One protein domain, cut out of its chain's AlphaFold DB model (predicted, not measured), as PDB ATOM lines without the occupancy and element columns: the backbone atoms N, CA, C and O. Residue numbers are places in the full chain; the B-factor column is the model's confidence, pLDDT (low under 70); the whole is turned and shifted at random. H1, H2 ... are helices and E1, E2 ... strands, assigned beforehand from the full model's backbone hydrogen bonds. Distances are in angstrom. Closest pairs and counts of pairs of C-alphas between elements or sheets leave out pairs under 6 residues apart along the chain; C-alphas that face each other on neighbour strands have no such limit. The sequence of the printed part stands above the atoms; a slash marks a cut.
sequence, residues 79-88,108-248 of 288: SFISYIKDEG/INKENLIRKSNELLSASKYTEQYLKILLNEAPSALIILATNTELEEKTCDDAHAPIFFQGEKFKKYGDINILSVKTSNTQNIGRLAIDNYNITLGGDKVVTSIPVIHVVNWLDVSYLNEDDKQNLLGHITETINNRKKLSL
ATOM      1  N   SER A  79     257.833 156.292 223.610       35.38
ATOM      2  CA  SER A  79     256.605 157.043 223.833       35.38
ATOM      3  C   SER A  79     255.804 156.303 224.888       35.38
ATOM      4  O   SER A  79     254.983 155.446 224.575       35.38
ATOM      5  N   PHE A  80     256.078 156.610 226.152       39.25
ATOM      6  CA  PHE A  80     255.180 156.257 227.242       39.25
ATOM      7  C   PHE A  80     253.943 157.149 227.128       39.25
ATOM      8  O   PHE A  80     254.053 158.371 227.239       39.25
ATOM      9  N   ILE A  81     252.779 156.550 226.878       43.78
ATOM     10  CA  ILE A  81     251.499 157.258 226.874       43.78
ATOM     11  C   ILE A  81     250.735 156.785 228.107       43.78
ATOM     12  O   ILE A  81     250.357 155.620 228.231       43.78
ATOM     13  N   SER A  82     250.536 157.694 229.053       34.66
ATOM     14  CA  SER A  82     249.655 157.488 230.198       34.66
ATOM     15  C   SER A  82     248.286 158.064 229.863       34.66
ATOM     16  O   SER A  82     248.197 159.211 229.427       34.66
ATOM     17  N   TYR A  83     247.228 157.281 230.062       39.62
ATOM     18  CA  TYR A  83     245.868 157.702 229.746       39.62
ATOM     19  C   TYR A  83     245.117 158.082 231.026       39.62
ATOM     20  O   TYR A  83     244.931 157.265 231.935       39.62
ATOM     21  N   ILE A  84     244.669 159.335 231.079       36.22
ATOM     22  CA  ILE A  84     243.749 159.845 232.095       36.22
ATOM     23  C   ILE A  84     242.395 159.976 231.399       36.22
ATOM     24  O   ILE A  84     242.267 160.716 230.429       36.22
ATOM     25  N   LYS A  85     241.397 159.208 231.849       37.56
ATOM     26  CA  LYS A  85     240.038 159.310 231.311       37.56
ATOM     27  C   LYS A  85     239.436 160.635 231.763       37.56
ATOM     28  O   LYS A  85     239.136 160.759 232.947       37.56
ATOM     29  N   ASP A  86     239.208 161.552 230.829       33.56
ATOM     30  CA  ASP A  86     238.250 162.638 231.025       33.56
ATOM     31  C   ASP A  86     236.854 162.140 230.637       33.56
ATOM     32  O   ASP A  86     236.645 161.502 229.599       33.56
ATOM     33  N   GLU A  87     235.890 162.360 231.519       35.41
ATOM     34  CA  GLU A  87     234.499 161.984 231.298       35.41
ATOM     35  C   GLU A  87     233.863 162.993 230.334       35.41
ATOM     36  O   GLU A  87     233.295 163.984 230.777       35.41
ATOM     37  N   GLY A  88     233.965 162.777 229.013       36.47
ATOM     38  CA  GLY A  88     233.153 163.589 228.098       36.47
ATOM     39  C   GLY A  88     233.415 163.635 226.593       36.47
ATOM     40  O   GLY A  88     232.632 164.315 225.943       36.47
ATOM     41  N   ILE A 108     251.742 164.097 229.113       37.12
ATOM     42  CA  ILE A 108     252.937 164.504 229.846       37.12
ATOM     43  C   ILE A 108     253.895 165.035 228.783       37.12
ATOM     44  O   ILE A 108     254.514 164.276 228.035       37.12
ATOM     45  N   ASN A 109     253.901 166.360 228.625       33.62
ATOM     46  CA  ASN A 109     254.489 166.985 227.464       33.62
ATOM     47  C   ASN A 109     255.986 166.700 227.530       33.62
ATOM     48  O   ASN A 109     256.692 167.155 228.432       33.62
ATOM     49  N   LYS A 110     256.445 165.885 226.588       37.91
ATOM     50  CA  LYS A 110     257.817 165.400 226.448       37.91
ATOM     51  C   LYS A 110     258.829 166.541 226.534       37.91
ATOM     52  O   LYS A 110     259.920 166.361 227.058       37.91
ATOM     53  N   GLU A 111     258.445 167.729 226.080       33.94
ATOM     54  CA  GLU A 111     259.254 168.946 226.139       33.94
ATOM     55  C   GLU A 111     259.421 169.494 227.570       33.94
ATOM     56  O   GLU A 111     260.502 169.966 227.915       33.94
ATOM     57  N   ASN A 112     258.417 169.351 228.442       34.47
ATOM     58  CA  ASN A 112     258.505 169.740 229.856       34.47
ATOM     59  C   ASN A 112     259.311 168.742 230.697       34.47
ATOM     60  O   ASN A 112     259.980 169.149 231.649       34.47
ATOM     61  N   LEU A 113     259.291 167.456 230.331       40.12
ATOM     62  CA  LEU A 113     260.121 166.432 230.976       40.12
ATOM     63  C   LEU A 113     261.594 166.581 230.572       40.12
ATOM     64  O   LEU A 113     262.472 166.525 231.428       40.12
ATOM     65  N   ILE A 114     261.852 166.876 229.292       37.09
ATOM     66  CA  ILE A 114     263.207 167.047 228.749       37.09
ATOM     67  C   ILE A 114     263.859 168.355 229.217       37.09
ATOM     68  O   ILE A 114     265.056 168.410 229.490       37.09
ATOM     69  N   ARG A 115     263.085 169.434 229.370       33.69
ATOM     70  CA  ARG A 115     263.631 170.726 229.808       33.69
ATOM     71  C   ARG A 115     264.015 170.749 231.295       33.69
ATOM     72  O   ARG A 115     264.875 171.539 231.675       33.69
ATOM     73  N   LYS A 116     263.437 169.870 232.124       38.69
ATOM     74  CA  LYS A 116     263.858 169.650 233.524       38.69
ATOM     75  C   LYS A 116     264.978 168.611 233.675       38.69
ATOM     76  O   LYS A 116     265.572 168.536 234.743       38.69
ATOM     77  N   SER A 117     265.281 167.834 232.633       40.72
ATOM     78  CA  SER A 117     266.214 166.705 232.688       40.72
ATOM     79  C   SER A 117     267.629 167.007 232.194       40.72
ATOM     80  O   SER A 117     268.417 166.081 232.105       40.72
ATOM     81  N   ASN A 118     267.985 168.242 231.839       36.81
ATOM     82  CA  ASN A 118     269.300 168.537 231.243       36.81
ATOM     83  C   ASN A 118     270.487 168.539 232.232       36.81
ATOM     84  O   ASN A 118     271.606 168.851 231.839       36.81
ATOM     85  N   GLU A 119     270.282 168.145 233.488       41.88
ATOM     86  CA  GLU A 119     271.370 167.708 234.365       41.88
ATOM     87  C   GLU A 119     271.504 166.190 234.264       41.88
ATOM     88  O   GLU A 119     270.493 165.494 234.319       41.88
ATOM     89  N   LEU A 120     272.739 165.694 234.127       44.19
ATOM     90  CA  LEU A 120     273.150 164.280 234.122       44.19
ATOM     91  C   LEU A 120     272.631 163.527 235.361       44.19
ATOM     92  O   LEU A 120     273.354 163.233 236.314       44.19
ATOM     93  N   LEU A 121     271.343 163.217 235.373       53.38
ATOM     94  CA  LEU A 121     270.720 162.391 236.382       53.38
ATOM     95  C   LEU A 121     270.940 160.943 235.941       53.38
ATOM     96  O   LEU A 121     270.625 160.553 234.823       53.38
ATOM     97  N   SER A 122     271.506 160.122 236.824       64.69
ATOM     98  CA  SER A 122     271.582 158.673 236.609       64.69
ATOM     99  C   SER A 122     270.206 158.129 236.192       64.69
ATOM    100  O   SER A 122     269.207 158.578 236.758       64.69
ATOM    101  N   ALA A 123     270.131 157.133 235.302       68.44
ATOM    102  CA  ALA A 123     268.870 156.531 234.833       68.44
ATOM    103  C   ALA A 123     267.872 156.186 235.968       68.44
ATOM    104  O   ALA A 123     266.656 156.327 235.818       68.44
ATOM    105  N   SER A 124     268.385 155.822 237.150       73.81
ATOM    106  CA  SER A 124     267.587 155.586 238.360       73.81
ATOM    107  C   SER A 124     266.808 156.817 238.845       73.81
ATOM    108  O   SER A 124     265.673 156.671 239.290       73.81
ATOM    109  N   LYS A 125     267.385 158.021 238.764       78.38
ATOM    110  CA  LYS A 125     266.745 159.274 239.204       78.38
ATOM    111  C   LYS A 125     265.634 159.707 238.245       78.38
ATOM    112  O   LYS A 125     264.592 160.164 238.703       78.38
ATOM    113  N   TYR A 126     265.808 159.514 236.935       79.94
ATOM    114  CA  TYR A 126     264.715 159.734 235.978       79.94
ATOM    115  C   TYR A 126     263.563 158.762 236.201       79.94
ATOM    116  O   TYR A 126     262.406 159.175 236.201       79.94
ATOM    117  N   THR A 127     263.884 157.487 236.441       84.06
ATOM    118  CA  THR A 127     262.869 156.473 236.750       84.06
ATOM    119  C   THR A 127     262.094 156.862 238.000       84.06
ATOM    120  O   THR A 127     260.873 156.890 237.970       84.06
ATOM    121  N   GLU A 128     262.785 157.244 239.075       87.31
ATOM    122  CA  GLU A 128     262.142 157.719 240.301       87.31
ATOM    123  C   GLU A 128     261.201 158.905 240.044       87.31
ATOM    124  O   GLU A 128     260.057 158.879 240.494       87.31
ATOM    125  N   GLN A 129     261.649 159.933 239.316       84.19
ATOM    126  CA  GLN A 129     260.809 161.096 239.006       84.19
ATOM    127  C   GLN A 129     259.563 160.703 238.207       84.19
ATOM    128  O   GLN A 129     258.467 161.167 238.515       84.19
ATOM    129  N   TYR A 130     259.713 159.819 237.221       83.69
ATOM    130  CA  TYR A 130     258.588 159.315 236.442       83.69
ATOM    131  C   TYR A 130     257.610 158.505 237.305       83.69
ATOM    132  O   TYR A 130     256.403 158.724 237.249       83.69
ATOM    133  N   LEU A 131     258.118 157.631 238.178       89.31
ATOM    134  CA  LEU A 131     257.283 156.869 239.107       89.31
ATOM    135  C   LEU A 131     256.577 157.771 240.133       89.31
ATOM    136  O   LEU A 131     255.439 157.481 240.491       89.31
ATOM    137  N   LYS A 132     257.194 158.880 240.568       87.62
ATOM    138  CA  LYS A 132     256.536 159.902 241.407       87.62
ATOM    139  C   LYS A 132     255.354 160.548 240.685       87.62
ATOM    140  O   LYS A 132     254.306 160.731 241.297       87.62
ATOM    141  N   ILE A 133     255.495 160.850 239.391       83.19
ATOM    142  CA  ILE A 133     254.387 161.368 238.571       83.19
ATOM    143  C   ILE A 133     253.258 160.333 238.509       83.19
ATOM    144  O   ILE A 133     252.125 160.660 238.845       83.19
ATOM    145  N   LEU A 134     253.569 159.070 238.192       84.94
ATOM    146  CA  LEU A 134     252.569 157.997 238.153       84.94
ATOM    147  C   LEU A 134     251.879 157.767 239.508       84.94
ATOM    148  O   LEU A 134     250.679 157.510 239.540       84.94
ATOM    149  N   LEU A 135     252.617 157.856 240.618       85.62
ATOM    150  CA  LEU A 135     252.067 157.715 241.968       85.62
ATOM    151  C   LEU A 135     251.081 158.845 242.298       85.62
ATOM    152  O   LEU A 135     250.028 158.572 242.872       85.62
ATOM    153  N   ASN A 136     251.412 160.082 241.915       80.69
ATOM    154  CA  ASN A 136     250.598 161.268 242.182       80.69
ATOM    155  C   ASN A 136     249.366 161.361 241.272       80.69
ATOM    156  O   ASN A 136     248.285 161.698 241.743       80.69
ATOM    157  N   GLU A 137     249.524 161.076 239.979       81.88
ATOM    158  CA  GLU A 137     248.429 161.144 239.002       81.88
ATOM    159  C   GLU A 137     247.528 159.906 239.047       81.88
ATOM    160  O   GLU A 137     246.354 159.977 238.692       81.88
ATOM    161  N   ALA A 138     248.076 158.764 239.474       82.50
ATOM    162  CA  ALA A 138     247.387 157.481 239.546       82.50
ATOM    163  C   ALA A 138     246.581 157.134 238.269       82.50
ATOM    164  O   ALA A 138     245.421 156.714 238.381       82.50
ATOM    165  N   PRO A 139     247.172 157.257 237.058       83.12
ATOM    166  CA  PRO A 139     246.458 157.162 235.781       83.12
ATOM    167  C   PRO A 139     245.706 155.846 235.666       83.12
ATOM    168  O   PRO A 139     246.194 154.839 236.165       83.12
ATOM    169  N   SER A 140     244.553 155.824 234.986       83.06
ATOM    170  CA  SER A 140     243.653 154.655 234.952       83.06
ATOM    171  C   SER A 140     244.301 153.404 234.351       83.06
ATOM    172  O   SER A 140     244.043 152.301 234.836       83.06
ATOM    173  N   ALA A 141     245.173 153.586 233.361       83.88
ATOM    174  CA  ALA A 141     246.049 152.561 232.810       83.88
ATOM    175  C   ALA A 141     247.327 153.208 232.251       83.88
ATOM    176  O   ALA A 141     247.321 154.372 231.842       83.88
ATOM    177  N   LEU A 142     248.413 152.439 232.219       86.94
ATOM    178  CA  LEU A 142     249.660 152.796 231.548       86.94
ATOM    179  C   LEU A 142     249.806 151.943 230.286       86.94
ATOM    180  O   LEU A 142     249.722 150.721 230.371       86.94
ATOM    181  N   ILE A 143     250.042 152.565 229.131       87.25
ATOM    182  CA  ILE A 143     250.203 151.845 227.863       87.25
ATOM    183  C   ILE A 143     251.651 151.975 227.400       87.25
ATOM    184  O   ILE A 143     252.207 153.074 227.321       87.25
ATOM    185  N   ILE A 144     252.263 150.835 227.098       86.31
ATOM    186  CA  ILE A 144     253.646 150.731 226.650       86.31
ATOM    187  C   ILE A 144     253.636 150.168 225.237       86.31
ATOM    188  O   ILE A 144     253.177 149.051 225.009       86.31
ATOM    189  N   LEU A 145     254.138 150.969 224.302       84.81
ATOM    190  CA  LEU A 145     254.192 150.643 222.876       84.81
ATOM    191  C   LEU A 145     255.613 150.310 222.404       84.81
ATOM    192  O   LEU A 145     255.800 149.983 221.243       84.81
ATOM    193  N   ALA A 146     256.612 150.413 223.282       79.94
ATOM    194  CA  ALA A 146     257.965 149.975 222.962       79.94
ATOM    195  C   ALA A 146     257.999 148.442 222.900       79.94
ATOM    196  O   ALA A 146     257.569 147.782 223.847       79.94
ATOM    197  N   THR A 147     258.508 147.879 221.810       84.06
ATOM    198  CA  THR A 147     258.647 146.428 221.634       84.06
ATOM    199  C   THR A 147     259.664 145.838 222.612       84.06
ATOM    200  O   THR A 147     260.511 146.550 223.152       84.06
ATOM    201  N   ASN A 148     259.630 144.518 222.827       83.06
ATOM    202  CA  ASN A 148     260.662 143.860 223.644       83.06
ATOM    203  C   ASN A 148     262.068 144.101 223.082       83.06
ATOM    204  O   ASN A 148     262.979 144.410 223.842       83.06
ATOM    205  N   THR A 149     262.223 144.053 221.757       81.00
ATOM    206  CA  THR A 149     263.502 144.320 221.095       81.00
ATOM    207  C   THR A 149     264.012 145.725 221.411       81.00
ATOM    208  O   THR A 149     265.164 145.867 221.793       81.00
ATOM    209  N   GLU A 150     263.160 146.751 221.332       78.56
ATOM    210  CA  GLU A 150     263.542 148.140 221.645       78.56
ATOM    211  C   GLU A 150     263.895 148.343 223.126       78.56
ATOM    212  O   GLU A 150     264.719 149.192 223.462       78.56
ATOM    213  N   LEU A 151     263.270 147.580 224.027       80.56
ATOM    214  CA  LEU A 151     263.566 147.631 225.460       80.56
ATOM    215  C   LEU A 151     264.875 146.906 225.809       80.56
ATOM    216  O   LEU A 151     265.584 147.318 226.729       80.56
ATOM    217  N   GLU A 152     265.189 145.829 225.090       77.94
ATOM    218  CA  GLU A 152     266.383 145.004 225.292       77.94
ATOM    219  C   GLU A 152     267.613 145.534 224.543       77.94
ATOM    220  O   GLU A 152     268.748 145.232 224.933       77.94
ATOM    221  N   GLU A 153     267.416 146.326 223.486       69.81
ATOM    222  CA  GLU A 153     268.497 146.816 222.641       69.81
ATOM    223  C   GLU A 153     269.487 147.666 223.450       69.81
ATOM    224  O   GLU A 153     269.161 148.686 224.066       69.81
ATOM    225  N   LYS A 154     270.745 147.216 223.447       57.72
ATOM    226  CA  LYS A 154     271.879 148.002 223.928       57.72
ATOM    227  C   LYS A 154     272.130 149.114 222.928       57.72
ATOM    228  O   LYS A 154     272.690 148.867 221.862       57.72
ATOM    229  N   THR A 155     271.763 150.339 223.278       55.06
ATOM    230  CA  THR A 155     272.318 151.497 222.579       55.06
ATOM    231  C   THR A 155     273.829 151.536 222.828       55.06
ATOM    232  O   THR A 155     274.307 151.135 223.890       55.06
ATOM    233  N   CYS A 156     274.597 151.994 221.837       43.34
ATOM    234  CA  CYS A 156     276.065 152.059 221.896       43.34
ATOM    235  C   CYS A 156     276.621 152.914 223.056       43.34
ATOM    236  O   CYS A 156     277.829 152.901 223.270       43.34
ATOM    237  N   ASP A 157     275.754 153.613 223.797       54.56
ATOM    238  CA  ASP A 157     276.080 154.500 224.917       54.56
ATOM    239  C   ASP A 157     275.726 153.897 226.300       54.56
ATOM    240  O   ASP A 157     275.557 154.631 227.272       54.56
ATOM    241  N   ASP A 158     275.596 152.564 226.409       51.34
ATOM    242  CA  ASP A 158     275.411 151.780 227.655       51.34
ATOM    243  C   ASP A 158     274.177 152.130 228.523       51.34
ATOM    244  O   ASP A 158     273.935 151.519 229.570       51.34
ATOM    245  N   ALA A 159     273.338 153.069 228.091       54.91
ATOM    246  CA  ALA A 159     272.138 153.479 228.805       54.91
ATOM    247  C   ALA A 159     270.909 152.715 228.291       54.91
ATOM    248  O   ALA A 159     270.198 153.161 227.389       54.91
ATOM    249  N   HIS A 160     270.630 151.562 228.901       58.00
ATOM    250  CA  HIS A 160     269.351 150.879 228.720       58.00
ATOM    251  C   HIS A 160     268.191 151.722 229.255       58.00
ATOM    252  O   HIS A 160     268.281 152.308 230.341       58.00
ATOM    253  N   ALA A 161     267.062 151.718 228.539       61.88
ATOM    254  CA  ALA A 161     265.809 152.196 229.101       61.88
ATOM    255  C   ALA A 161     265.457 151.325 230.327       61.88
ATOM    256  O   ALA A 161     265.396 150.099 230.217       61.88
ATOM    257  N   PRO A 162     265.257 151.911 231.518       70.81
ATOM    258  CA  PRO A 162     265.008 151.132 232.720       70.81
ATOM    259  C   PRO A 162     263.639 150.451 232.636       70.81
ATOM    260  O   PRO A 162     262.592 151.094 232.732       70.81
ATOM    261  N   ILE A 163     263.644 149.125 232.499       85.25
ATOM    262  CA  ILE A 163     262.431 148.304 232.458       85.25
ATOM    263  C   ILE A 163     261.905 148.104 233.891       85.25
ATOM    264  O   ILE A 163     262.156 147.094 234.559       85.25
ATOM    265  N   PHE A 164     261.201 149.109 234.415       88.00
ATOM    266  CA  PHE A 164     260.664 149.080 235.782       88.00
ATOM    267  C   PHE A 164     259.411 148.199 235.910       88.00
ATOM    268  O   PHE A 164     259.193 147.603 236.960       88.00
ATOM    269  N   PHE A 165     258.622 148.080 234.840       89.81
ATOM    270  CA  PHE A 165     257.319 147.408 234.833       89.81
ATOM    271  C   PHE A 165     257.386 145.906 234.522       89.81
ATOM    272  O   PHE A 165     256.380 145.226 234.683       89.81
ATOM    273  N   GLN A 166     258.529 145.364 234.089       88.44
ATOM    274  CA  GLN A 166     258.683 143.919 233.883       88.44
ATOM    275  C   GLN A 166     259.387 143.253 235.071       88.44
ATOM    276  O   GLN A 166     260.316 143.811 235.674       88.44
ATOM    277  N   GLY A 167     258.966 142.020 235.352       80.12
ATOM    278  CA  GLY A 167     259.532 141.142 236.371       80.12
ATOM    279  C   GLY A 167     258.786 141.179 237.704       80.12
ATOM    280  O   GLY A 167     258.367 142.231 238.172       80.12
ATOM    281  N   GLU A 168     258.690 140.015 238.342       77.56
ATOM    282  CA  GLU A 168     257.950 139.776 239.590       77.56
ATOM    283  C   GLU A 168     258.773 140.115 240.839       77.56
ATOM    284  O   GLU A 168     258.811 139.372 241.819       77.56
ATOM    285  N   LYS A 169     259.533 141.212 240.788       80.44
ATOM    286  CA  LYS A 169     260.450 141.587 241.867       80.44
ATOM    287  C   LYS A 169     260.149 142.979 242.373       80.44
ATOM    288  O   LYS A 169     259.927 143.908 241.599       80.44
ATOM    289  N   PHE A 170     260.230 143.111 243.689       87.81
ATOM    290  CA  PHE A 170     260.272 144.401 244.351       87.81
ATOM    291  C   PHE A 170     261.539 145.151 243.927       87.81
ATOM    292  O   PHE A 170     262.653 144.638 244.068       87.81
ATOM    293  N   LYS A 171     261.372 146.361 243.398       91.06
ATOM    294  CA  LYS A 171     262.464 147.272 243.038       91.06
ATOM    295  C   LYS A 171     262.276 148.587 243.792       91.06
ATOM    296  O   LYS A 171     261.154 148.995 244.082       91.06
ATOM    297  N   LYS A 172     263.384 149.261 244.088       91.19
ATOM    298  CA  LYS A 172     263.393 150.567 244.750       91.19
ATOM    299  C   LYS A 172     264.136 151.578 243.884       91.19
ATOM    300  O   LYS A 172     265.266 151.320 243.476       91.19
ATOM    301  N   TYR A 173     263.501 152.716 243.630       88.75
ATOM    302  CA  TYR A 173     264.037 153.841 242.869       88.75
ATOM    303  C   TYR A 173     263.965 155.090 243.748       88.75
ATOM    304  O   TYR A 173     262.906 155.705 243.866       88.75
ATOM    305  N   GLY A 174     265.078 155.413 244.411       91.25
ATOM    306  CA  GLY A 174     265.116 156.447 245.450       91.25
ATOM    307  C   GLY A 174     264.102 156.151 246.551       91.25
ATOM    308  O   GLY A 174     264.204 155.108 247.200       91.25
ATOM    309  N   ASP A 175     263.110 157.021 246.727       91.75
ATOM    310  CA  ASP A 175     262.073 156.861 247.758       91.75
ATOM    311  C   ASP A 175     260.844 156.062 247.292       91.75
ATOM    312  O   ASP A 175     259.970 155.741 248.100       91.75
ATOM    313  N   ILE A 176     260.770 155.712 246.003       92.88
ATOM    314  CA  ILE A 176     259.645 154.963 245.441       92.88
ATOM    315  C   ILE A 176     259.954 153.474 245.396       92.88
ATOM    316  O   ILE A 176     260.940 153.024 244.810       92.88
ATOM    317  N   ASN A 177     259.051 152.700 245.977       93.00
ATOM    318  CA  ASN A 177     259.018 151.256 245.872       93.00
ATOM    319  C   ASN A 177     258.044 150.854 244.765       93.00
ATOM    320  O   ASN A 177     256.937 151.388 244.686       93.00
ATOM    321  N   ILE A 178     258.440 149.898 243.934       94.06
ATOM    322  CA  ILE A 178     257.591 149.329 242.891       94.06
ATOM    323  C   ILE A 178     257.594 147.808 242.982       94.06
ATOM    324  O   ILE A 178     258.642 147.172 243.090       94.06
ATOM    325  N   LEU A 179     256.403 147.230 242.895       92.94
ATOM    326  CA  LEU A 179     256.193 145.815 242.634       92.94
ATOM    327  C   LEU A 179     255.435 145.699 241.316       92.94
ATOM    328  O   LEU A 179     254.369 146.292 241.185       92.94
ATOM    329  N   SER A 180     255.968 144.945 240.360       94.06
ATOM    330  CA  SER A 180     255.227 144.587 239.152       94.06
ATOM    331  C   SER A 180     254.867 143.114 239.179       94.06
ATOM    332  O   SER A 180     255.681 142.287 239.582       94.06
ATOM    333  N   VAL A 181     253.651 142.786 238.754       93.06
ATOM    334  CA  VAL A 181     253.181 141.407 238.614       93.06
ATOM    335  C   VAL A 181     252.520 141.264 237.253       93.06
ATOM    336  O   VAL A 181     251.649 142.060 236.901       93.06
ATOM    337  N   LYS A 182     252.924 140.253 236.481       94.19
ATOM    338  CA  LYS A 182     252.256 139.911 235.224       94.19
ATOM    339  C   LYS A 182     250.897 139.289 235.555       94.19
ATOM    340  O   LYS A 182     250.822 138.355 236.344       94.19
ATOM    341  N   THR A 183     249.811 139.832 235.009       90.62
ATOM    342  CA  THR A 183     248.445 139.430 235.404       90.62
ATOM    343  C   THR A 183     247.902 138.271 234.580       90.62
ATOM    344  O   THR A 183     246.958 137.605 234.995       90.62
ATOM    345  N   SER A 184     248.467 138.039 233.397       89.94
ATOM    346  CA  SER A 184     248.043 136.986 232.477       89.94
ATOM    347  C   SER A 184     249.176 136.599 231.533       89.94
ATOM    348  O   SER A 184     250.123 137.361 231.327       89.94
ATOM    349  N   ASN A 185     249.067 135.411 230.939       92.69
ATOM    350  CA  ASN A 185     249.891 135.051 229.789       92.69
ATOM    351  C   ASN A 185     249.665 136.043 228.646       92.69
ATOM    352  O   ASN A 185     248.627 136.700 228.588       92.69
ATOM    353  N   THR A 186     250.629 136.117 227.732       93.19
ATOM    354  CA  THR A 186     250.536 136.969 226.545       93.19
ATOM    355  C   THR A 186     249.236 136.694 225.797       93.19
ATOM    356  O   THR A 186     248.940 135.552 225.438       93.19
ATOM    357  N   GLN A 187     248.451 137.745 225.591       94.00
ATOM    358  CA  GLN A 187     247.188 137.706 224.871       94.00
ATOM    359  C   GLN A 187     247.411 138.190 223.445       94.00
ATOM    360  O   GLN A 187     248.145 139.147 223.224       94.00
ATOM    361  N   ASN A 188     246.754 137.549 222.482       92.94
ATOM    362  CA  ASN A 188     246.744 138.029 221.108       92.94
ATOM    363  C   ASN A 188     245.420 138.744 220.850       92.94
ATOM    364  O   ASN A 188     244.357 138.128 220.916       92.94
ATOM    365  N   ILE A 189     245.497 140.040 220.573       87.12
ATOM    366  CA  ILE A 189     244.363 140.896 220.239       87.12
ATOM    367  C   ILE A 189     244.523 141.297 218.779       87.12
ATOM    368  O   ILE A 189     245.310 142.179 218.438       87.12
ATOM    369  N   GLY A 190     243.831 140.566 217.906       87.19
ATOM    370  CA  GLY A 190     244.106 140.614 216.474       87.19
ATOM    371  C   GLY A 190     245.548 140.184 216.196       87.19
ATOM    372  O   GLY A 190     245.949 139.075 216.555       87.19
ATOM    373  N   ARG A 191     246.338 141.064 215.578       88.69
ATOM    374  CA  ARG A 191     247.773 140.828 215.313       88.69
ATOM    375  C   ARG A 191     248.703 141.282 216.438       88.69
ATOM    376  O   ARG A 191     249.910 141.036 216.373       88.69
ATOM    377  N   LEU A 192     248.167 141.953 217.450       89.56
ATOM    378  CA  LEU A 192     248.943 142.491 218.556       89.56
ATOM    379  C   LEU A 192     249.119 141.433 219.639       89.56
ATOM    380  O   LEU A 192     248.146 140.879 220.139       89.56
ATOM    381  N   ALA A 193     250.361 141.196 220.034       93.56
ATOM    382  CA  ALA A 193     250.699 140.448 221.228       93.56
ATOM    383  C   ALA A 193     250.785 141.432 222.402       93.56
ATOM    384  O   ALA A 193     251.477 142.452 222.336       93.56
ATOM    385  N   ILE A 194     250.053 141.138 223.470       93.50
ATOM    386  CA  ILE A 194     249.868 142.023 224.613       93.50
ATOM    387  C   ILE A 194     250.224 141.285 225.892       93.50
ATOM    388  O   ILE A 194     249.646 140.248 226.220       93.50
ATOM    389  N   ASP A 195     251.138 141.875 226.648       95.62
ATOM    390  CA  ASP A 195     251.420 141.493 228.017       95.62
ATOM    391  C   ASP A 195     250.745 142.472 228.976       95.62
ATOM    392  O   ASP A 195     250.956 143.684 228.917       95.62
ATOM    393  N   ASN A 196     249.949 141.934 229.897       95.06
ATOM    394  CA  ASN A 196     249.301 142.728 230.930       95.06
ATOM    395  C   ASN A 196     250.065 142.590 232.249       95.06
ATOM    396  O   ASN A 196     250.362 141.480 232.703       95.06
ATOM    397  N   TYR A 197     250.335 143.719 232.891       94.81
ATOM    398  CA  TYR A 197     250.935 143.783 234.219       94.81
ATOM    399  C   TYR A 197     250.075 144.631 235.147       94.81
ATOM    400  O   TYR A 197     249.220 145.407 234.722       94.81
ATOM    401  N   ASN A 198     250.326 144.510 236.439       94.19
ATOM    402  CA  ASN A 198     249.840 145.438 237.438       94.19
ATOM    403  C   ASN A 198     251.036 145.921 238.253       94.19
ATOM    404  O   ASN A 198     251.717 145.116 238.892       94.19
ATOM    405  N   ILE A 199     251.295 147.228 238.215       94.31
ATOM    406  CA  ILE A 199     252.343 147.846 239.023       94.31
ATOM    407  C   ILE A 199     251.722 148.437 240.283       94.31
ATOM    408  O   ILE A 199     250.756 149.190 240.221       94.31
ATOM    409  N   THR A 200     252.285 148.105 241.435       93.69
ATOM    410  CA  THR A 200     251.981 148.750 242.710       93.69
ATOM    411  C   THR A 200     253.130 149.679 243.051       93.69
ATOM    412  O   THR A 200     254.263 149.231 243.222       93.69
ATOM    413  N   LEU A 201     252.833 150.972 243.125       92.12
ATOM    414  CA  LEU A 201     253.761 152.028 243.503       92.12
ATOM    415  C   LEU A 201     253.492 152.426 244.948       92.12
ATOM    416  O   LEU A 201     252.344 152.659 245.318       92.12
ATOM    417  N   GLY A 202     254.546 152.527 245.751       90.75
ATOM    418  CA  GLY A 202     254.482 153.020 247.120       90.75
ATOM    419  C   GLY A 202     255.543 154.081 247.367       90.75
ATOM    420  O   GLY A 202     256.719 153.853 247.088       90.75
ATOM    421  N   GLY A 203     255.135 155.218 247.918       90.25
ATOM    422  CA  GLY A 203     256.017 156.310 248.325       90.25
ATOM    423  C   GLY A 203     255.409 157.052 249.507       90.25
ATOM    424  O   GLY A 203     254.211 157.332 249.512       90.25
ATOM    425  N   ASP A 204     256.220 157.339 250.524       84.88
ATOM    426  CA  ASP A 204     255.794 157.957 251.784       84.88
ATOM    427  C   ASP A 204     254.573 157.273 252.424       84.88
ATOM    428  O   ASP A 204     254.706 156.252 253.094       84.88
ATOM    429  N   LYS A 205     253.380 157.853 252.233       82.94
ATOM    430  CA  LYS A 205     252.083 157.420 252.783       82.94
ATOM    431  C   LYS A 205     251.053 157.071 251.706       82.94
ATOM    432  O   LYS A 205     249.897 156.820 252.039       82.94
ATOM    433  N   VAL A 206     251.458 157.080 250.439       86.81
ATOM    434  CA  VAL A 206     250.585 156.851 249.288       86.81
ATOM    435  C   VAL A 206     250.974 155.537 248.631       86.81
ATOM    436  O   VAL A 206     252.152 155.259 248.398       86.81
ATOM    437  N   VAL A 207     249.965 154.725 248.336       89.31
ATOM    438  CA  VAL A 207     250.112 153.493 247.566       89.31
ATOM    439  C   VAL A 207     249.057 153.498 246.474       89.31
ATOM    440  O   VAL A 207     247.879 153.711 246.756       89.31
ATOM    441  N   THR A 208     249.482 153.241 245.243       86.19
ATOM    442  CA  THR A 208     248.612 153.201 244.068       86.19
ATOM    443  C   THR A 208     248.939 151.974 243.233       86.19
ATOM    444  O   THR A 208     250.104 151.647 243.019       86.19
ATOM    445  N   SER A 209     247.898 151.316 242.723       90.94
ATOM    446  CA  SER A 209     248.017 150.224 241.757       90.94
ATOM    447  C   SER A 209     247.593 150.707 240.374       90.94
ATOM    448  O   SER A 209     246.536 151.327 240.240       90.94
ATOM    449  N   ILE A 210     248.396 150.419 239.352       88.56
ATOM    450  CA  ILE A 210     248.174 150.843 237.968       88.56
ATOM    451  C   ILE A 210     248.269 149.612 237.058       88.56
ATOM    452  O   ILE A 210     249.317 148.963 237.029       88.56
ATOM    453  N   PRO A 211     247.219 149.289 236.283       91.62
ATOM    454  CA  PRO A 211     247.316 148.278 235.250       91.62
ATOM    455  C   PRO A 211     248.179 148.809 234.104       91.62
ATOM    456  O   PRO A 211     248.048 149.962 233.684       91.62
ATOM    457  N   VAL A 212     249.060 147.955 233.601       93.31
ATOM    458  CA  VAL A 212     249.968 148.247 232.496       93.31
ATOM    459  C   VAL A 212     249.639 147.321 231.336       93.31
ATOM    460  O   VAL A 212     249.584 146.105 231.513       93.31
ATOM    461  N   ILE A 213     249.451 147.897 230.155       91.81
ATOM    462  CA  ILE A 213     249.217 147.185 228.899       91.81
ATOM    463  C   ILE A 213     250.464 147.376 228.046       91.81
ATOM    464  O   ILE A 213     250.761 148.493 227.621       91.81
ATOM    465  N   HIS A 214     251.212 146.304 227.812       93.19
ATOM    466  CA  HIS A 214     252.425 146.330 227.003       93.19
ATOM    467  C   HIS A 214     252.188 145.609 225.680       93.19
ATOM    468  O   HIS A 214     251.979 144.400 225.665       93.19
ATOM    469  N   VAL A 215     252.228 146.342 224.568       89.00
ATOM    470  CA  VAL A 215     252.117 145.758 223.228       89.00
ATOM    471  C   VAL A 215     253.507 145.337 222.756       89.00
ATOM    472  O   VAL A 215     254.308 146.160 222.317       89.00
ATOM    473  N   VAL A 216     253.821 144.046 222.888       90.00
ATOM    474  CA  VAL A 216     255.202 143.540 222.772       90.00
ATOM    475  C   VAL A 216     255.744 143.559 221.342       90.00
ATOM    476  O   VAL A 216     256.959 143.584 221.148       90.00
ATOM    477  N   ASN A 217     254.853 143.548 220.351       85.75
ATOM    478  CA  ASN A 217     255.162 143.521 218.922       85.75
ATOM    479  C   ASN A 217     254.574 144.733 218.183       85.75
ATOM    480  O   ASN A 217     254.164 144.607 217.030       85.75
ATOM    481  N   TRP A 218     254.489 145.884 218.854       84.06
ATOM    482  CA  TRP A 218     254.011 147.112 218.230       84.06
ATOM    483  C   TRP A 218     254.795 147.421 216.950       84.06
ATOM    484  O   TRP A 218     256.012 147.598 216.965       84.06
ATOM    485  N   LEU A 219     254.078 147.466 215.833       71.12
ATOM    486  CA  LEU A 219     254.576 147.976 214.562       71.12
ATOM    487  C   LEU A 219     254.043 149.401 214.397       71.12
ATOM    488  O   LEU A 219     253.053 149.764 215.033       71.12
ATOM    489  N   ASP A 220     254.687 150.210 213.555       62.78
ATOM    490  CA  ASP A 220     254.211 151.567 213.265       62.78
ATOM    491  C   ASP A 220     252.696 151.561 212.956       62.78
ATOM    492  O   ASP A 220     252.176 150.669 212.285       62.78
ATOM    493  N   VAL A 221     251.962 152.537 213.493       57.25
ATOM    494  CA  VAL A 221     250.484 152.579 213.504       57.25
ATOM    495  C   VAL A 221     249.903 152.602 212.095       57.25
ATOM    496  O   VAL A 221     248.760 152.195 211.884       57.25
ATOM    497  N   SER A 222     250.705 153.043 211.124       57.34
ATOM    498  CA  SER A 222     250.407 152.966 209.696       57.34
ATOM    499  C   SER A 222     250.120 151.533 209.209       57.34
ATOM    500  O   SER A 222     249.428 151.367 208.207       57.34
ATOM    501  N   TYR A 223     250.574 150.507 209.939       65.00
ATOM    502  CA  TYR A 223     250.391 149.090 209.614       65.00
ATOM    503  C   TYR A 223     249.235 148.406 210.358       65.00
ATOM    504  O   TYR A 223     248.915 147.259 210.035       65.00
ATOM    505  N   LEU A 224     248.597 149.071 211.329       71.44
ATOM    506  CA  LEU A 224     247.434 148.510 212.021       71.44
ATOM    507  C   LEU A 224     246.172 148.743 211.198       71.44
ATOM    508  O   LEU A 224     245.830 149.884 210.867       71.44
ATOM    509  N   ASN A 225     245.466 147.657 210.889       82.06
ATOM    510  CA  ASN A 225     244.141 147.760 210.293       82.06
ATOM    511  C   ASN A 225     243.133 148.300 211.329       82.06
ATOM    512  O   ASN A 225     243.427 148.397 212.522       82.06
ATOM    513  N   GLU A 226     241.951 148.701 210.863       81.25
ATOM    514  CA  GLU A 226     240.939 149.296 211.743       81.25
ATOM    515  C   GLU A 226     240.466 148.311 212.822       81.25
ATOM    516  O   GLU A 226     240.311 148.695 213.978       81.25
ATOM    517  N   ASP A 227     240.342 147.027 212.483       85.50
ATOM    518  CA  ASP A 227     239.931 145.986 213.426       85.50
ATOM    519  C   ASP A 227     240.923 145.837 214.592       85.50
ATOM    520  O   ASP A 227     240.515 145.792 215.751       85.50
ATOM    521  N   ASP A 228     242.232 145.813 214.321       80.00
ATOM    522  CA  ASP A 228     243.286 145.735 215.341       80.00
ATOM    523  C   ASP A 228     243.230 146.957 216.280       80.00
ATOM    524  O   ASP A 228     243.389 146.815 217.496       80.00
ATOM    525  N   LYS A 229     242.938 148.153 215.743       78.69
ATOM    526  CA  LYS A 229     242.771 149.379 216.545       78.69
ATOM    527  C   LYS A 229     241.545 149.307 217.447       78.69
ATOM    528  O   LYS A 229     241.653 149.614 218.636       78.69
ATOM    529  N   GLN A 230     240.400 148.889 216.910       81.75
ATOM    530  CA  GLN A 230     239.162 148.758 217.682       81.75
ATOM    531  C   GLN A 230     239.290 147.685 218.766       81.75
ATOM    532  O   GLN A 230     238.875 147.900 219.904       81.75
ATOM    533  N   ASN A 231     239.940 146.563 218.455       86.44
ATOM    534  CA  ASN A 231     240.187 145.500 219.422       86.44
ATOM    535  C   ASN A 231     241.118 145.967 220.556       86.44
ATOM    536  O   ASN A 231     240.829 145.725 221.730       86.44
ATOM    537  N   LEU A 232     242.199 146.693 220.235       84.44
ATOM    538  CA  LEU A 232     243.079 147.284 221.248       84.44
ATOM    539  C   LEU A 232     242.336 148.304 222.122       84.44
ATOM    540  O   LEU A 232     242.479 148.294 223.344       84.44
ATOM    541  N   LEU A 233     241.518 149.167 221.513       82.56
ATOM    542  CA  LEU A 233     240.703 150.141 222.237       82.56
ATOM    543  C   LEU A 233     239.696 149.458 223.174       82.56
ATOM    544  O   LEU A 233     239.520 149.895 224.316       82.56
ATOM    545  N   GLY A 234     239.067 148.375 222.713       82.81
ATOM    546  CA  GLY A 234     238.183 147.539 223.521       82.81
ATOM    547  C   GLY A 234     238.903 146.986 224.750       82.81
ATOM    548  O   GLY A 234     238.422 147.157 225.868       82.81
ATOM    549  N   HIS A 235     240.105 146.438 224.561       89.62
ATOM    550  CA  HIS A 235     240.936 145.904 225.646       89.62
ATOM    551  C   HIS A 235     241.362 146.962 226.670       89.62
ATOM    552  O   HIS A 235     241.287 146.747 227.883       89.62
ATOM    553  N   ILE A 236     241.773 148.144 226.200       85.25
ATOM    554  CA  ILE A 236     242.112 149.281 227.069       85.25
ATOM    555  C   ILE A 236     240.885 149.698 227.884       85.25
ATOM    556  O   ILE A 236     240.965 149.870 229.103       85.25
ATOM    557  N   THR A 237     239.737 149.834 227.220       82.50
ATOM    558  CA  THR A 237     238.474 150.226 227.852       82.50
ATOM    559  C   THR A 237     238.046 149.213 228.906       82.50
ATOM    560  O   THR A 237     237.678 149.595 230.020       82.50
ATOM    561  N   GLU A 238     238.137 147.922 228.593       88.06
ATOM    562  CA  GLU A 238     237.856 146.841 229.531       88.06
ATOM    563  C   GLU A 238     238.781 146.903 230.751       88.06
ATOM    564  O   GLU A 238     238.303 146.888 231.887       88.06
ATOM    565  N   THR A 239     240.088 147.067 230.536       87.00
ATOM    566  CA  THR A 239     241.087 147.176 231.608       87.00
ATOM    567  C   THR A 239     240.777 148.342 232.555       87.00
ATOM    568  O   THR A 239     240.770 148.177 233.780       87.00
ATOM    569  N   ILE A 240     240.446 149.514 232.001       83.06
ATOM    570  CA  ILE A 240     240.057 150.699 232.778       83.06
ATOM    571  C   ILE A 240     238.762 150.442 233.556       83.06
ATOM    572  O   ILE A 240     238.676 150.761 234.745       83.06
ATOM    573  N   ASN A 241     237.751 149.854 232.916       81.38
ATOM    574  CA  ASN A 241     236.468 149.569 233.555       81.38
ATOM    575  C   ASN A 241     236.613 148.544 234.686       81.38
ATOM    576  O   ASN A 241     236.010 148.717 235.746       81.38
ATOM    577  N   ASN A 242     237.440 147.516 234.502       86.19
ATOM    578  CA  ASN A 242     237.720 146.514 235.526       86.19
ATOM    579  C   ASN A 242     238.417 147.139 236.739       86.19
ATOM    580  O   ASN A 242     238.019 146.876 237.875       86.19
ATOM    581  N   ARG A 243     239.361 148.062 236.525       82.25
ATOM    582  CA  ARG A 243     239.933 148.848 237.625       82.25
ATOM    583  C   ARG A 243     238.881 149.705 238.331       82.25
ATOM    584  O   ARG A 243     238.833 149.700 239.559       82.25
ATOM    585  N   LYS A 244     238.029 150.421 237.584       76.38
ATOM    586  CA  LYS A 244     236.959 151.242 238.178       76.38
ATOM    587  C   LYS A 244     236.022 150.391 239.043       76.38
ATOM    588  O   LYS A 244     235.715 150.786 240.165       76.38
ATOM    589  N   LYS A 245     235.639 149.195 238.578       79.19
ATOM    590  CA  LYS A 245     234.828 148.233 239.348       79.19
ATOM    591  C   LYS A 245     235.492 147.817 240.661       79.19
ATOM    592  O   LYS A 245     234.807 147.740 241.672       79.19
ATOM    593  N   LEU A 246     236.807 147.596 240.659       73.06
ATOM    594  CA  LEU A 246     237.567 147.279 241.874       73.06
ATOM    595  C   LEU A 246     237.682 148.473 242.835       73.06
ATOM    596  O   LEU A 246     237.825 148.273 244.037       73.06
ATOM    597  N   SER A 247     237.614 149.706 242.320       65.62
ATOM    598  CA  SER A 247     237.647 150.931 243.134       65.62
ATOM    599  C   SER A 247     236.283 151.382 243.668       65.62
ATOM    600  O   SER A 247     236.236 152.233 244.555       65.62
ATOM    601  N   LEU A 248     235.176 150.842 243.146       51.72
ATOM    602  CA  LEU A 248     233.840 151.180 243.631       51.72
ATOM    603  C   LEU A 248     233.618 150.560 245.020       51.72
ATOM    604  O   LEU A 248     233.946 149.389 245.226       51.72
TER     605      LEU A 248
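This is residues 79 to 88 and 108 to 248 of the 288 residues of an uncharacterized protein of Providencia sp. (UniProt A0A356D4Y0). A strongly twisted sheet of seven strands curls round one helix, H2, while a second, longer helix, H4, packs on the sheet along E7. The short helices H1 and H3 lie off the sheet. The printed part has 151 residues with four named helices and seven named strands, in the order E1 H1 H2 E2 H3 E3 E4 E5 E6 E7 H4, and its class is mixed, helices and strands. The sheet is branched and mixed: E2 and E7 are parallel, the other neighbour pairs antiparallel. The whole is compact, with a radius of gyration of the C-alphas of 15.9 A and spans of 43 by 43 by 32 A.

E1, residues 80 to 83, is an edge strand antiparallel to E2, residues 141 to 144, with N 143 and O 81 3.2 A apart. On the other side of E2 is E7, residues 206 to 215, with N 144 and O 213 2.8 A apart. E5, residues 187 to 189, E6, residues 192 to 203, and E7 form a meander, each strand the antiparallel neighbour of the one before. E6 has three neighbours in staggered pairing: E5 and E4, residues 176 to 182, lie on one side of it, E7 on the other. N 187 and O 194 are 2.8 A apart, N 179 and O 200 2.9 A, N 199 and O 210 2.9 A. E3, residues 170 to 173, forms a hairpin with E4, with N 171 and O 178 2.9 A apart. H2, residues 123 to 137, is on the sheet; its closest C-alphas to E3 are those of Glu 128 and Tyr 173, 5.0 A apart. H4, residues 226 to 247, is on the sheet at a height over the sheet of 8.8 A, over E7 and only just over E2, on which 3 of its C-alphas fall; on the local plane it runs along the strands, at 17 degrees to E7. The closest C-alphas of H4 and E2 are those of Ile 240 and Ala 141, 6.3 A apart. H1, residues 110 to 116, and H3, residues 148 to 152, are not on the sheet. Every O i to N i+4 pair is within hydrogen-bond range in H2, H3 and H4, and 2 of 3 in H1.

E1 begins at C-alpha 80, (255.180, 156.257, 227.242). H2 is 21.4 A long, E4 19.6 A, E6 33.6 A, E7 28.4 A and H4 31.6 A. H4 ends at C-alpha 247, (237.647, 150.931, 243.134).

The two C-alphas farthest apart, those of Cys 156 and Leu 248, are 47.5 A apart. Residues 89 to 107 are not printed; C-alphas 88 and 108 are 19.9 A apart across the cut. The link from H3 to E3, residues 153 to 169, is long. The mean pLDDT of the printed part is 75.5, and 41 residues are under 70, namely 79 to 88, 108 to 123, 153 to 161, 220 to 223 and 247 to 248.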